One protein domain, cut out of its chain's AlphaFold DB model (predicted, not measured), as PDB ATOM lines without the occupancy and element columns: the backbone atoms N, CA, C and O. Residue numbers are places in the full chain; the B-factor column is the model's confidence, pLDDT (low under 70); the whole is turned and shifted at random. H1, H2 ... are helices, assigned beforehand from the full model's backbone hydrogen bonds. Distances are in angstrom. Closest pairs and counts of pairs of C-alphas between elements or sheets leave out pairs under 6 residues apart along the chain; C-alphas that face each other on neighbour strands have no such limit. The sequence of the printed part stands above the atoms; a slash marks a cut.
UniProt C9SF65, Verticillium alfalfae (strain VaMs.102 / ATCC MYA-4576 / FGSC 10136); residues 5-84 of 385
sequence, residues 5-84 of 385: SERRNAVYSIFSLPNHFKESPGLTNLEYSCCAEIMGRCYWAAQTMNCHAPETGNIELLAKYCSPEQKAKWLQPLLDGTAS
ATOM      1  N   SER A   5     179.418 192.940 144.188       39.41
ATOM      2  CA  SER A   5     179.852 192.534 145.531       39.41
ATOM      3  C   SER A   5     179.051 193.222 146.639       39.41
ATOM      4  O   SER A   5     178.640 192.555 147.581       39.41
ATOM      5  N   GLU A   6     178.735 194.511 146.511       37.09
ATOM      6  CA  GLU A   6     177.865 195.222 147.459       37.09
ATOM      7  C   GLU A   6     176.432 194.671 147.452       37.09
ATOM      8  O   GLU A   6     175.837 194.494 148.512       37.09
ATOM      9  N   ARG A   7     175.887 194.321 146.276       39.81
ATOM     10  CA  ARG A   7     174.579 193.645 146.170       39.81
ATOM     11  C   ARG A   7     174.599 192.229 146.748       39.81
ATOM     12  O   ARG A   7     173.613 191.813 147.354       39.81
ATOM     13  N   ARG A   8     175.717 191.509 146.597       43.66
ATOM     14  CA  ARG A   8     175.934 190.198 147.225       43.66
ATOM     15  C   ARG A   8     175.946 190.340 148.747       43.66
ATOM     16  O   ARG A   8     175.148 189.678 149.394       43.66
ATOM     17  N   ASN A   9     176.734 191.263 149.295       47.12
ATOM     18  CA  ASN A   9     176.831 191.508 150.739       47.12
ATOM     19  C   ASN A   9     175.510 192.000 151.342       47.12
ATOM     20  O   ASN A   9     175.132 191.566 152.427       47.12
ATOM     21  N   ALA A  10     174.769 192.843 150.615       46.88
ATOM     22  CA  ALA A  10     173.453 193.296 151.042       46.88
ATOM     23  C   ALA A  10     172.506 192.107 151.245       46.88
ATOM     24  O   ALA A  10     171.898 191.999 152.293       46.88
ATOM     25  N   VAL A  11     172.410 191.160 150.309       52.09
ATOM     26  CA  VAL A  11     171.490 190.013 150.438       52.09
ATOM     27  C   VAL A  11     172.005 188.944 151.407       52.09
ATOM     28  O   VAL A  11     171.208 188.314 152.105       52.09
ATOM     29  N   TYR A  12     173.321 188.741 151.457       57.28
ATOM     30  CA  TYR A  12     173.949 187.630 152.168       57.28
ATOM     31  C   TYR A  12     173.808 187.730 153.690       57.28
ATOM     32  O   TYR A  12     173.642 186.713 154.351       57.28
ATOM     33  N   SER A  13     173.796 188.939 154.255       53.62
ATOM     34  CA  SER A  13     173.686 189.133 155.709       53.62
ATOM     35  C   SER A  13     172.301 189.619 156.158       53.62
ATOM     36  O   SER A  13     172.079 189.741 157.362       53.62
ATOM     37  N   ILE A  14     171.344 189.846 155.232       57.41
ATOM     38  CA  ILE A  14     170.005 190.440 155.493       57.41
ATOM     39  C   ILE A  14     169.141 189.640 156.490       57.41
ATOM     40  O   ILE A  14     168.165 190.142 157.051       57.41
ATOM     41  N   PHE A  15     169.516 188.407 156.789       59.12
ATOM     42  CA  PHE A  15     168.654 187.482 157.507       59.12
ATOM     43  C   PHE A  15     169.275 186.856 158.753       59.12
ATOM     44  O   PHE A  15     168.560 186.205 159.521       59.12
ATOM     45  N   SER A  16     170.575 187.056 158.971       57.78
ATOM     46  CA  SER A  16     171.335 186.304 159.969       57.78
ATOM     47  C   SER A  16     171.070 186.769 161.406       57.78
ATOM     48  O   SER A  16     171.196 185.965 162.325       57.78
ATOM     49  N   LEU A  17     170.644 188.027 161.618       62.16
ATOM     50  CA  LEU A  17     170.436 188.602 162.957       62.16
ATOM     51  C   LEU A  17     169.160 189.461 163.082       62.16
ATOM     52  O   LEU A  17     168.818 190.185 162.144       62.16
ATOM     53  N   PRO A  18     168.452 189.427 164.231       62.94
ATOM     54  CA  PRO A  18     167.346 190.344 164.540       62.94
ATOM     55  C   PRO A  18     167.733 191.806 164.798       62.94
ATOM     56  O   PRO A  18     168.812 192.069 165.307       62.94
ATOM     57  N   ASN A  19     166.784 192.732 164.595       63.75
ATOM     58  CA  ASN A  19     166.976 194.203 164.632       63.75
ATOM     59  C   ASN A  19     167.627 194.778 165.883       63.75
ATOM     60  O   ASN A  19     168.076 195.916 165.863       63.75
ATOM     61  N   HIS A  20     167.603 194.042 166.989       65.19
ATOM     62  CA  HIS A  20     168.193 194.496 168.240       65.19
ATOM     63  C   HIS A  20     169.706 194.260 168.313       65.19
ATOM     64  O   HIS A  20     170.340 194.744 169.246       65.19
ATOM     65  N   PHE A  21     170.290 193.519 167.368       63.16
ATOM     66  CA  PHE A  21     171.738 193.384 167.255       63.16
ATOM     67  C   PHE A  21     172.310 194.521 166.412       63.16
ATOM     68  O   PHE A  21     171.725 194.914 165.407       63.16
ATOM     69  N   LYS A  22     173.482 195.026 166.804       67.25
ATOM     70  CA  LYS A  22     174.184 196.095 166.074       67.25
ATOM     71  C   LYS A  22     174.601 195.630 164.679       67.25
ATOM     72  O   LYS A  22     174.615 196.404 163.733       67.25
ATOM     73  N   GLU A  23     174.923 194.351 164.577       66.06
ATOM     74  CA  GLU A  23     175.345 193.647 163.378       66.06
ATOM     75  C   GLU A  23     174.135 193.227 162.507       66.06
ATOM     76  O   GLU A  23     174.292 192.503 161.526       66.06
ATOM     77  N   SER A  24     172.911 193.644 162.874       66.56
ATOM     78  CA  SER A  24     171.683 193.275 162.175       66.56
ATOM     79  C   SER A  24     171.359 194.199 160.997       66.56
ATOM     80  O   SER A  24     171.446 195.418 161.112       66.56
ATOM     81  N   PRO A  25     170.839 193.632 159.902       64.50
ATOM     82  CA  PRO A  25     170.330 194.355 158.735       64.50
ATOM     83  C   PRO A  25     168.931 194.970 158.930       64.50
ATOM     84  O   PRO A  25     168.417 195.602 158.011       64.50
ATOM     85  N   GLY A  26     168.280 194.781 160.085       69.06
ATOM     86  CA  GLY A  26     167.047 195.509 160.412       69.06
ATOM     87  C   GLY A  26     165.715 194.849 160.013       69.06
ATOM     88  O   GLY A  26     164.681 195.514 160.084       69.06
ATOM     89  N   LEU A  27     165.677 193.542 159.704       70.38
ATOM     90  CA  LEU A  27     164.414 192.781 159.582       70.38
ATOM     91  C   LEU A  27     163.855 192.231 160.901       70.38
ATOM     92  O   LEU A  27     164.505 191.432 161.585       70.38
ATOM     93  N   THR A  28     162.593 192.530 161.214       73.69
ATOM     94  CA  THR A  28     161.900 191.973 162.388       73.69
ATOM     95  C   THR A  28     161.726 190.450 162.290       73.69
ATOM     96  O   THR A  28     161.775 189.848 161.212       73.69
ATOM     97  N   ASN A  29     161.465 189.780 163.424       69.62
ATOM     98  CA  ASN A  29     161.197 188.331 163.430       69.62
ATOM     99  C   ASN A  29     160.006 187.965 162.532       69.62
ATOM    100  O   ASN A  29     159.978 186.877 161.947       69.62
ATOM    101  N   LEU A  30     159.017 188.858 162.439       70.81
ATOM    102  CA  LEU A  30     157.827 188.683 161.620       70.81
ATOM    103  C   LEU A  30     158.157 188.751 160.126       70.81
ATOM    104  O   LEU A  30     157.768 187.851 159.385       70.81
ATOM    105  N   GLU A  31     158.908 189.758 159.691       72.81
ATOM    106  CA  GLU A  31     159.320 189.906 158.289       72.81
ATOM    107  C   GLU A  31     160.208 188.743 157.852       72.81
ATOM    108  O   GLU A  31     159.949 188.122 156.817       72.81
ATOM    109  N   TYR A  32     161.152 188.342 158.710       74.94
ATOM    110  CA  TYR A  32     161.975 187.162 158.468       74.94
ATOM    111  C   TYR A  32     161.138 185.892 158.263       74.94
ATOM    112  O   TYR A  32     161.487 185.037 157.455       74.94
ATOM    113  N   SER A  33     159.998 185.762 158.952       71.44
ATOM    114  CA  SER A  33     159.116 184.591 158.827       71.44
ATOM    115  C   SER A  33     158.579 184.387 157.419       71.44
ATOM    116  O   SER A  33     158.504 183.252 156.945       71.44
ATOM    117  N   CYS A  34     158.239 185.489 156.757       74.81
ATOM    118  CA  CYS A  34     157.712 185.489 155.406       74.81
ATOM    119  C   CYS A  34     158.808 185.101 154.412       74.81
ATOM    120  O   CYS A  34     158.587 184.247 153.554       74.81
ATOM    121  N   CYS A  35     160.011 185.657 154.577       75.38
ATOM    122  CA  CYS A  35     161.169 185.309 153.755       75.38
ATOM    123  C   CYS A  35     161.555 183.835 153.938       75.38
ATOM    124  O   CYS A  35     161.724 183.109 152.961       75.38
ATOM    125  N   ALA A  36     161.592 183.356 155.182       75.19
ATOM    126  CA  ALA A  36     161.874 181.966 155.523       75.19
ATOM    127  C   ALA A  36     160.847 180.981 154.927       75.19
ATOM    128  O   ALA A  36     161.211 179.883 154.506       75.19
ATOM    129  N   GLU A  37     159.567 181.362 154.836       71.56
ATOM    130  CA  GLU A  37     158.537 180.562 154.155       71.56
ATOM    131  C   GLU A  37     158.815 180.420 152.651       71.56
ATOM    132  O   GLU A  37     158.624 179.338 152.087       71.56
ATOM    133  N   ILE A  38     159.258 181.497 151.998       76.88
ATOM    134  CA  ILE A  38     159.592 181.498 150.570       76.88
ATOM    135  C   ILE A  38     160.864 180.676 150.332       76.88
ATOM    136  O   ILE A  38     160.851 179.782 149.485       76.88
ATOM    137  N   MET A  39     161.914 180.904 151.129       74.25
ATOM    138  CA  MET A  39     163.177 180.162 151.051       74.25
ATOM    139  C   MET A  39     162.968 178.658 151.226       74.25
ATOM    140  O   MET A  39     163.489 177.874 150.444       74.25
ATOM    141  N   GLY A  40     162.110 178.235 152.162       71.81
ATOM    142  CA  GLY A  40     161.815 176.817 152.400       71.81
ATOM    143  C   GLY A  40     161.229 176.052 151.199       71.81
ATOM    144  O   GLY A  40     161.119 174.824 151.247       71.81
ATOM    145  N   ARG A  41     160.854 176.733 150.105       72.75
ATOM    146  CA  ARG A  41     160.390 176.108 148.851       72.75
ATOM    147  C   ARG A  41     161.528 175.506 148.022       72.75
ATOM    148  O   ARG A  41     161.257 174.680 147.144       72.75
ATOM    149  N   CYS A  42     162.770 175.898 148.290       75.88
ATOM    150  CA  CYS A  42     163.962 175.452 147.586       75.88
ATOM    151  C   CYS A  42     165.048 175.071 148.603       75.88
ATOM    152  O   CYS A  42     165.302 175.836 149.523       75.88
ATOM    153  N   TYR A  43     165.667 173.894 148.475       72.75
ATOM    154  CA  TYR A  43     166.526 173.357 149.545       72.75
ATOM    155  C   TYR A  43     167.764 174.241 149.821       72.75
ATOM    156  O   TYR A  43     168.037 174.582 150.964       72.75
ATOM    157  N   TRP A  44     168.431 174.704 148.765       75.88
ATOM    158  CA  TRP A  44     169.638 175.538 148.781       75.88
ATOM    159  C   TRP A  44     169.392 177.048 148.954       75.88
ATOM    160  O   TRP A  44     170.338 177.806 149.143       75.88
ATOM    161  N   ALA A  45     168.138 177.522 148.940       80.25
ATOM    162  CA  ALA A  45     167.847 178.962 149.019       80.25
ATOM    163  C   ALA A  45     168.326 179.608 150.328       80.25
ATOM    164  O   ALA A  45     168.758 180.759 150.336       80.25
ATOM    165  N   ALA A  46     168.250 178.869 151.438       78.12
ATOM    166  CA  ALA A  46     168.741 179.356 152.721       78.12
ATOM    167  C   ALA A  46     170.277 179.459 152.743       78.12
ATOM    168  O   ALA A  46     170.805 180.384 153.350       78.12
ATOM    169  N   GLN A  47     170.989 178.565 152.051       77.31
ATOM    170  CA  GLN A  47     172.453 178.595 151.967       77.31
ATOM    171  C   GLN A  47     172.939 179.812 151.181       77.31
ATOM    172  O   GLN A  47     173.779 180.558 151.671       77.31
ATOM    173  N   THR A  48     172.322 180.105 150.030       77.06
ATOM    174  CA  THR A  48     172.698 181.256 149.184       77.06
ATOM    175  C   THR A  48     172.547 182.621 149.863       77.06
ATOM    176  O   THR A  48     173.105 183.605 149.388       77.06
ATOM    177  N   MET A  49     171.769 182.687 150.946       75.12
ATOM    178  CA  MET A  49     171.504 183.904 151.719       75.12
ATOM    179  C   MET A  49     172.037 183.817 153.159       75.12
ATOM    180  O   MET A  49     171.562 184.552 154.018       75.12
ATOM    181  N   ASN A  50     172.943 182.875 153.457       77.62
ATOM    182  CA  ASN A  50     173.525 182.671 154.794       77.62
ATOM    183  C   ASN A  50     172.495 182.510 155.937       77.62
ATOM    184  O   ASN A  50     172.695 182.915 157.082       77.62
ATOM    185  N   CYS A  51     171.343 181.931 155.599       76.75
ATOM    186  CA  CYS A  51     170.195 181.691 156.477       76.75
ATOM    187  C   CYS A  51     170.059 180.229 156.904       76.75
ATOM    188  O   CYS A  51     168.995 179.825 157.392       76.75
ATOM    189  N   HIS A  52     171.051 179.405 156.593       75.38
ATOM    190  CA  HIS A  52     170.978 177.972 156.803       75.38
ATOM    191  C   HIS A  52     171.276 177.613 158.262       75.38
ATOM    192  O   HIS A  52     171.789 178.410 159.048       75.38
ATOM    193  N   ALA A  53     170.834 176.423 158.651       75.75
ATOM    194  CA  ALA A  53     171.231 175.822 159.912       75.75
ATOM    195  C   ALA A  53     172.440 174.927 159.626       75.75
ATOM    196  O   ALA A  53     172.362 174.187 158.644       75.75
ATOM    197  N   PRO A  54     173.458 174.893 160.502       78.56
ATOM    198  CA  PRO A  54     173.519 175.441 161.871       78.56
ATOM    199  C   PRO A  54     173.878 176.938 162.032       78.56
ATOM    200  O   PRO A  54     173.826 177.436 163.165       78.56
ATOM    201  N   GLU A  55     174.195 177.647 160.954       82.50
ATOM    202  CA  GLU A  55     174.854 178.961 160.922       82.50
ATOM    203  C   GLU A  55     174.067 180.041 161.649       82.50
ATOM    204  O   GLU A  55     174.609 180.671 162.553       82.50
ATOM    205  N   THR A  56     172.780 180.235 161.351       78.62
ATOM    206  CA  THR A  56     172.031 181.351 161.966       78.62
ATOM    207  C   THR A  56     171.965 181.246 163.491       78.62
ATOM    208  O   THR A  56     172.009 182.255 164.187       78.62
ATOM    209  N   GLY A  57     171.895 180.024 164.031       80.00
ATOM    210  CA  GLY A  57     171.898 179.806 165.479       80.00
ATOM    211  C   GLY A  57     173.268 180.072 166.101       80.00
ATOM    212  O   GLY A  57     173.354 180.561 167.225       80.00
ATOM    213  N   ASN A  58     174.342 179.764 165.374       87.44
ATOM    214  CA  ASN A  58     175.707 180.023 165.819       87.44
ATOM    215  C   ASN A  58     176.043 181.518 165.731       87.44
ATOM    216  O   ASN A  58     176.599 182.064 166.677       87.44
ATOM    217  N   ILE A  59     175.624 182.197 164.662       86.81
ATOM    218  CA  ILE A  59     175.755 183.648 164.487       86.81
ATOM    219  C   ILE A  59     175.040 184.391 165.625       86.81
ATOM    220  O   ILE A  59     175.649 185.250 166.259       86.81
ATOM    221  N   GLU A  60     173.793 184.030 165.956       83.44
ATOM    222  CA  GLU A  60     173.057 184.661 167.066       83.44
ATOM    223  C   GLU A  60     173.723 184.397 168.430       83.44
ATOM    224  O   GLU A  60     173.815 185.297 169.270       83.44
ATOM    225  N   LEU A  61     174.242 183.184 168.647       88.44
ATOM    226  CA  LEU A  61     174.996 182.830 169.851       88.44
ATOM    227  C   LEU A  61     176.252 183.698 169.994       88.44
ATOM    228  O   LEU A  61     176.453 184.311 171.043       88.44
ATOM    229  N   LEU A  62     177.084 183.769 168.953       89.12
ATOM    230  CA  LEU A  62     178.333 184.531 168.975       89.12
ATOM    231  C   LEU A  62     178.051 186.035 169.113       89.12
ATOM    232  O   LEU A  62     178.673 186.711 169.929       89.12
ATOM    233  N   ALA A  63     177.050 186.564 168.404       87.00
ATOM    234  CA  ALA A  63     176.652 187.967 168.519       87.00
ATOM    235  C   ALA A  63     176.209 188.346 169.942       87.00
ATOM    236  O   ALA A  63     176.444 189.474 170.385       87.00
ATOM    237  N   LYS A  64     175.599 187.411 170.676       86.38
ATOM    238  CA  LYS A  64     175.075 187.659 172.021       86.38
ATOM    239  C   LYS A  64     176.093 187.452 173.142       86.38
ATOM    240  O   LYS A  64     176.039 188.184 174.126       86.38
ATOM    241  N   TYR A  65     176.963 186.449 173.028       90.06
ATOM    242  CA  TYR A  65     177.763 185.967 174.162       90.06
ATOM    243  C   TYR A  65     179.279 186.126 173.999       90.06
ATOM    244  O   TYR A  65     179.994 185.981 174.989       90.06
ATOM    245  N   CYS A  66     179.782 186.409 172.794       90.69
ATOM    246  CA  CYS A  66     181.219 186.567 172.574       90.69
ATOM    247  C   CYS A  66     181.726 187.976 172.889       90.69
ATOM    248  O   CYS A  66     181.019 188.971 172.702       90.69
ATOM    249  N   SER A  67     182.991 188.042 173.313       92.25
ATOM    250  CA  SER A  67     183.728 189.297 173.482       92.25
ATOM    251  C   SER A  67     183.976 189.992 172.131       92.25
ATOM    252  O   SER A  67     183.865 189.346 171.084       92.25
ATOM    253  N   PRO A  68     184.331 191.290 172.107       91.38
ATOM    254  CA  PRO A  68     184.665 191.994 170.866       91.38
ATOM    255  C   PRO A  68     185.754 191.295 170.037       91.38
ATOM    256  O   PRO A  68     185.633 191.196 168.818       91.38
ATOM    257  N   GLU A  69     186.771 190.737 170.692       91.06
ATOM    258  CA  GLU A  69     187.886 190.033 170.049       91.06
ATOM    259  C   GLU A  69     187.416 188.711 169.431       91.06
ATOM    260  O   GLU A  69     187.734 188.394 168.284       91.06
ATOM    261  N   GLN A  70     186.594 187.954 170.166       92.25
ATOM    262  CA  GLN A  70     185.981 186.724 169.663       92.25
ATOM    263  C   GLN A  70     185.015 187.006 168.505       92.25
ATOM    264  O   GLN A  70     184.976 186.243 167.542       92.25
ATOM    265  N   LYS A  71     184.254 188.104 168.557       90.50
ATOM    266  CA  LYS A  71     183.376 188.518 167.457       90.50
ATOM    267  C   LYS A  71     184.179 188.850 166.201       90.50
ATOM    268  O   LYS A  71     183.856 188.343 165.132       90.50
ATOM    269  N   ALA A  72     185.252 189.628 166.324       90.25
ATOM    270  CA  ALA A  72     186.114 189.942 165.187       90.25
ATOM    271  C   ALA A  72     186.726 188.675 164.563       90.25
ATOM    272  O   ALA A  72     186.769 188.549 163.343       90.25
ATOM    273  N   LYS A  73     187.147 187.714 165.394       91.75
ATOM    274  CA  LYS A  73     187.786 186.476 164.927       91.75
ATOM    275  C   LYS A  73     186.810 185.450 164.341       91.75
ATOM    276  O   LYS A  73     187.150 184.794 163.364       91.75
ATOM    277  N   TRP A  74     185.631 185.282 164.941       91.94
ATOM    278  CA  TRP A  74     184.726 184.163 164.637       91.94
ATOM    279  C   TRP A  74     183.386 184.590 164.044       91.94
ATOM    280  O   TRP A  74     182.860 183.897 163.182       91.94
ATOM    281  N   LEU A  75     182.814 185.711 164.490       89.69
ATOM    282  CA  LEU A  75     181.515 186.180 163.999       89.69
ATOM    283  C   LEU A  75     181.651 186.861 162.635       89.69
ATOM    284  O   LEU A  75     180.837 186.600 161.756       89.69
ATOM    285  N   GLN A  76     182.674 187.699 162.447       87.12
ATOM    286  CA  GLN A  76     182.850 188.447 161.202       87.12
ATOM    287  C   GLN A  76     182.989 187.525 159.973       87.12
ATOM    288  O   GLN A  76     182.204 187.696 159.041       87.12
ATOM    289  N   PRO A  77     183.838 186.473 159.982       88.62
ATOM    290  CA  PRO A  77     183.927 185.551 158.844       88.62
ATOM    291  C   PRO A  77     182.617 184.813 158.539       88.62
ATOM    292  O   PRO A  77     182.308 184.545 157.377       88.62
ATOM    293  N   LEU A  78     181.812 184.511 159.568       86.56
ATOM    294  CA  LEU A  78     180.491 183.910 159.371       86.56
ATOM    295  C   LEU A  78     179.505 184.889 158.733       86.56
ATOM    296  O   LEU A  78     178.710 184.478 157.895       86.56
ATOM    297  N   LEU A  79     179.530 186.169 159.117       84.19
ATOM    298  CA  LEU A  79     178.670 187.195 158.517       84.19
ATOM    299  C   LEU A  79     179.041 187.462 157.054       84.19
ATOM    300  O   LEU A  79     178.138 187.634 156.230       84.19
ATOM    301  N   ASP A  80     180.339 187.429 156.749       83.19
ATOM    302  CA  ASP A  80     180.899 187.614 155.407       83.19
ATOM    303  C   ASP A  80     180.714 186.383 154.502       83.19
ATOM    304  O   ASP A  80     180.868 186.479 153.283       83.19
ATOM    305  N   GLY A  81     180.388 185.219 155.077       80.62
ATOM    306  CA  GLY A  81     180.234 183.968 154.331       80.62
ATOM    307  C   GLY A  81     181.528 183.320 153.884       80.62
ATOM    308  O   GLY A  81     181.506 182.520 152.954       80.62
ATOM    309  N   THR A  82     182.649 183.689 154.494       84.56
ATOM    310  CA  THR A  82     183.971 183.132 154.181       84.56
ATOM    311  C   THR A  82     184.307 181.916 155.043       84.56
ATOM    312  O   THR A  82     185.298 181.238 154.782       84.56
ATOM    313  N   ALA A  83     183.473 181.627 156.045       86.12
ATOM    314  CA  ALA A  83     183.583 180.493 156.950       86.12
ATOM    315  C   ALA A  83     182.200 179.894 157.260       86.12
ATOM    316  O   ALA A  83     181.183 180.587 157.224       86.12
ATOM    317  N   SER A  84     182.187 178.620 157.648       86.88
ATOM    318  CA  SER A  84     181.046 177.877 158.191       86.88
ATOM    319  C   SER A  84     181.390 177.338 159.582       86.88
ATOM    320  O   SER A  84     182.562 177.177 159.947       86.88
TER     321      SER A  84
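What this domain is: This is residues 5 to 84 of the 385 residues of a protein of Verticillium alfalfae (strain VaMs.102 / ATCC MYA-4576 / FGSC 10136) (UniProt C9SF65). A helical hairpin, H4 and H5 side by side, makes one end of a somewhat elongated body; H2 lies at the other end, and short H3 leads from it back towards the middle. H1 lies to one side between these ends and meets the end of H5, while the long loop of residues 14 to 28 winds between H1 and H2. The printed part has 80 residues with five named helices, in the order H1, H2, H3, H4, H5, and no named strand; the class is all helix. The whole is compact, with a radius of gyration of the C-alphas of 12.2 A, and its spans are 37 by 24 by 24 A, only just elongated.

Where its parts are: H5, the longest helix by residues, is residues 68 to 80 and measures 16.5 A from first to last C-alpha; it ends with C-alpha 80 at (180.899, 187.614, 155.407). H4 is residues 55 to 65, 15.3 A long. H3 is residues 45 to 48, and H2 is residues 29 to 39, 15.0 A long, with C-alpha 29 at (161.197, 188.331, 163.430). H1 is residues 5 to 13, 12.4 A long, and begins with C-alpha 5 at (179.852, 192.534, 145.531).

How they stand to each other: H5 and H4 touch and form a helical hairpin; they run opposite ways at a shallow tilt of 21 degrees. The closest C-alphas of the two, those of Leu 62 and Leu 75, are 6.1 A apart. H5 touches H1 with residues 79 to 80 alone, and the closest C-alphas, those of Ser 13 and Leu 79, are 6.0 A apart. H1 and H5 run opposite ways at a steep tilt of 69.7 degrees, only just short of about perpendicular. H1 and H3 are close but not clearly touching, with the C-alphas of Tyr 12 and Thr 48 the closest at 7.1 A. H2 and H3 only just touch, with 3 pairs of C-alphas within 8 A, and touch only at the corner by their link; the closest C-alphas are those of Met 39 and Ala 45, 5.2 A apart. H2 is apart from H1, H4 and H5. Every O i to N i+4 pair is within hydrogen-bond range in H1 and H4, against 6 of 7 in H2 and 6 of 9 in H5, and H3 is too short for such a pair.

The domain as a whole: The two C-alphas farthest apart, those of Arg 41 and Glu 69, are 37.4 A from each other. The printed part has no cut. The link from H1 to H2, 15 residues, is long; the link from H3 to H4 is short, and those from H2 to H3 and from H4 to H5 are tight. The mean pLDDT of the printed part is 74.4, and the model's confidence is low, under 70, at residues 5 to 26 and residue 29.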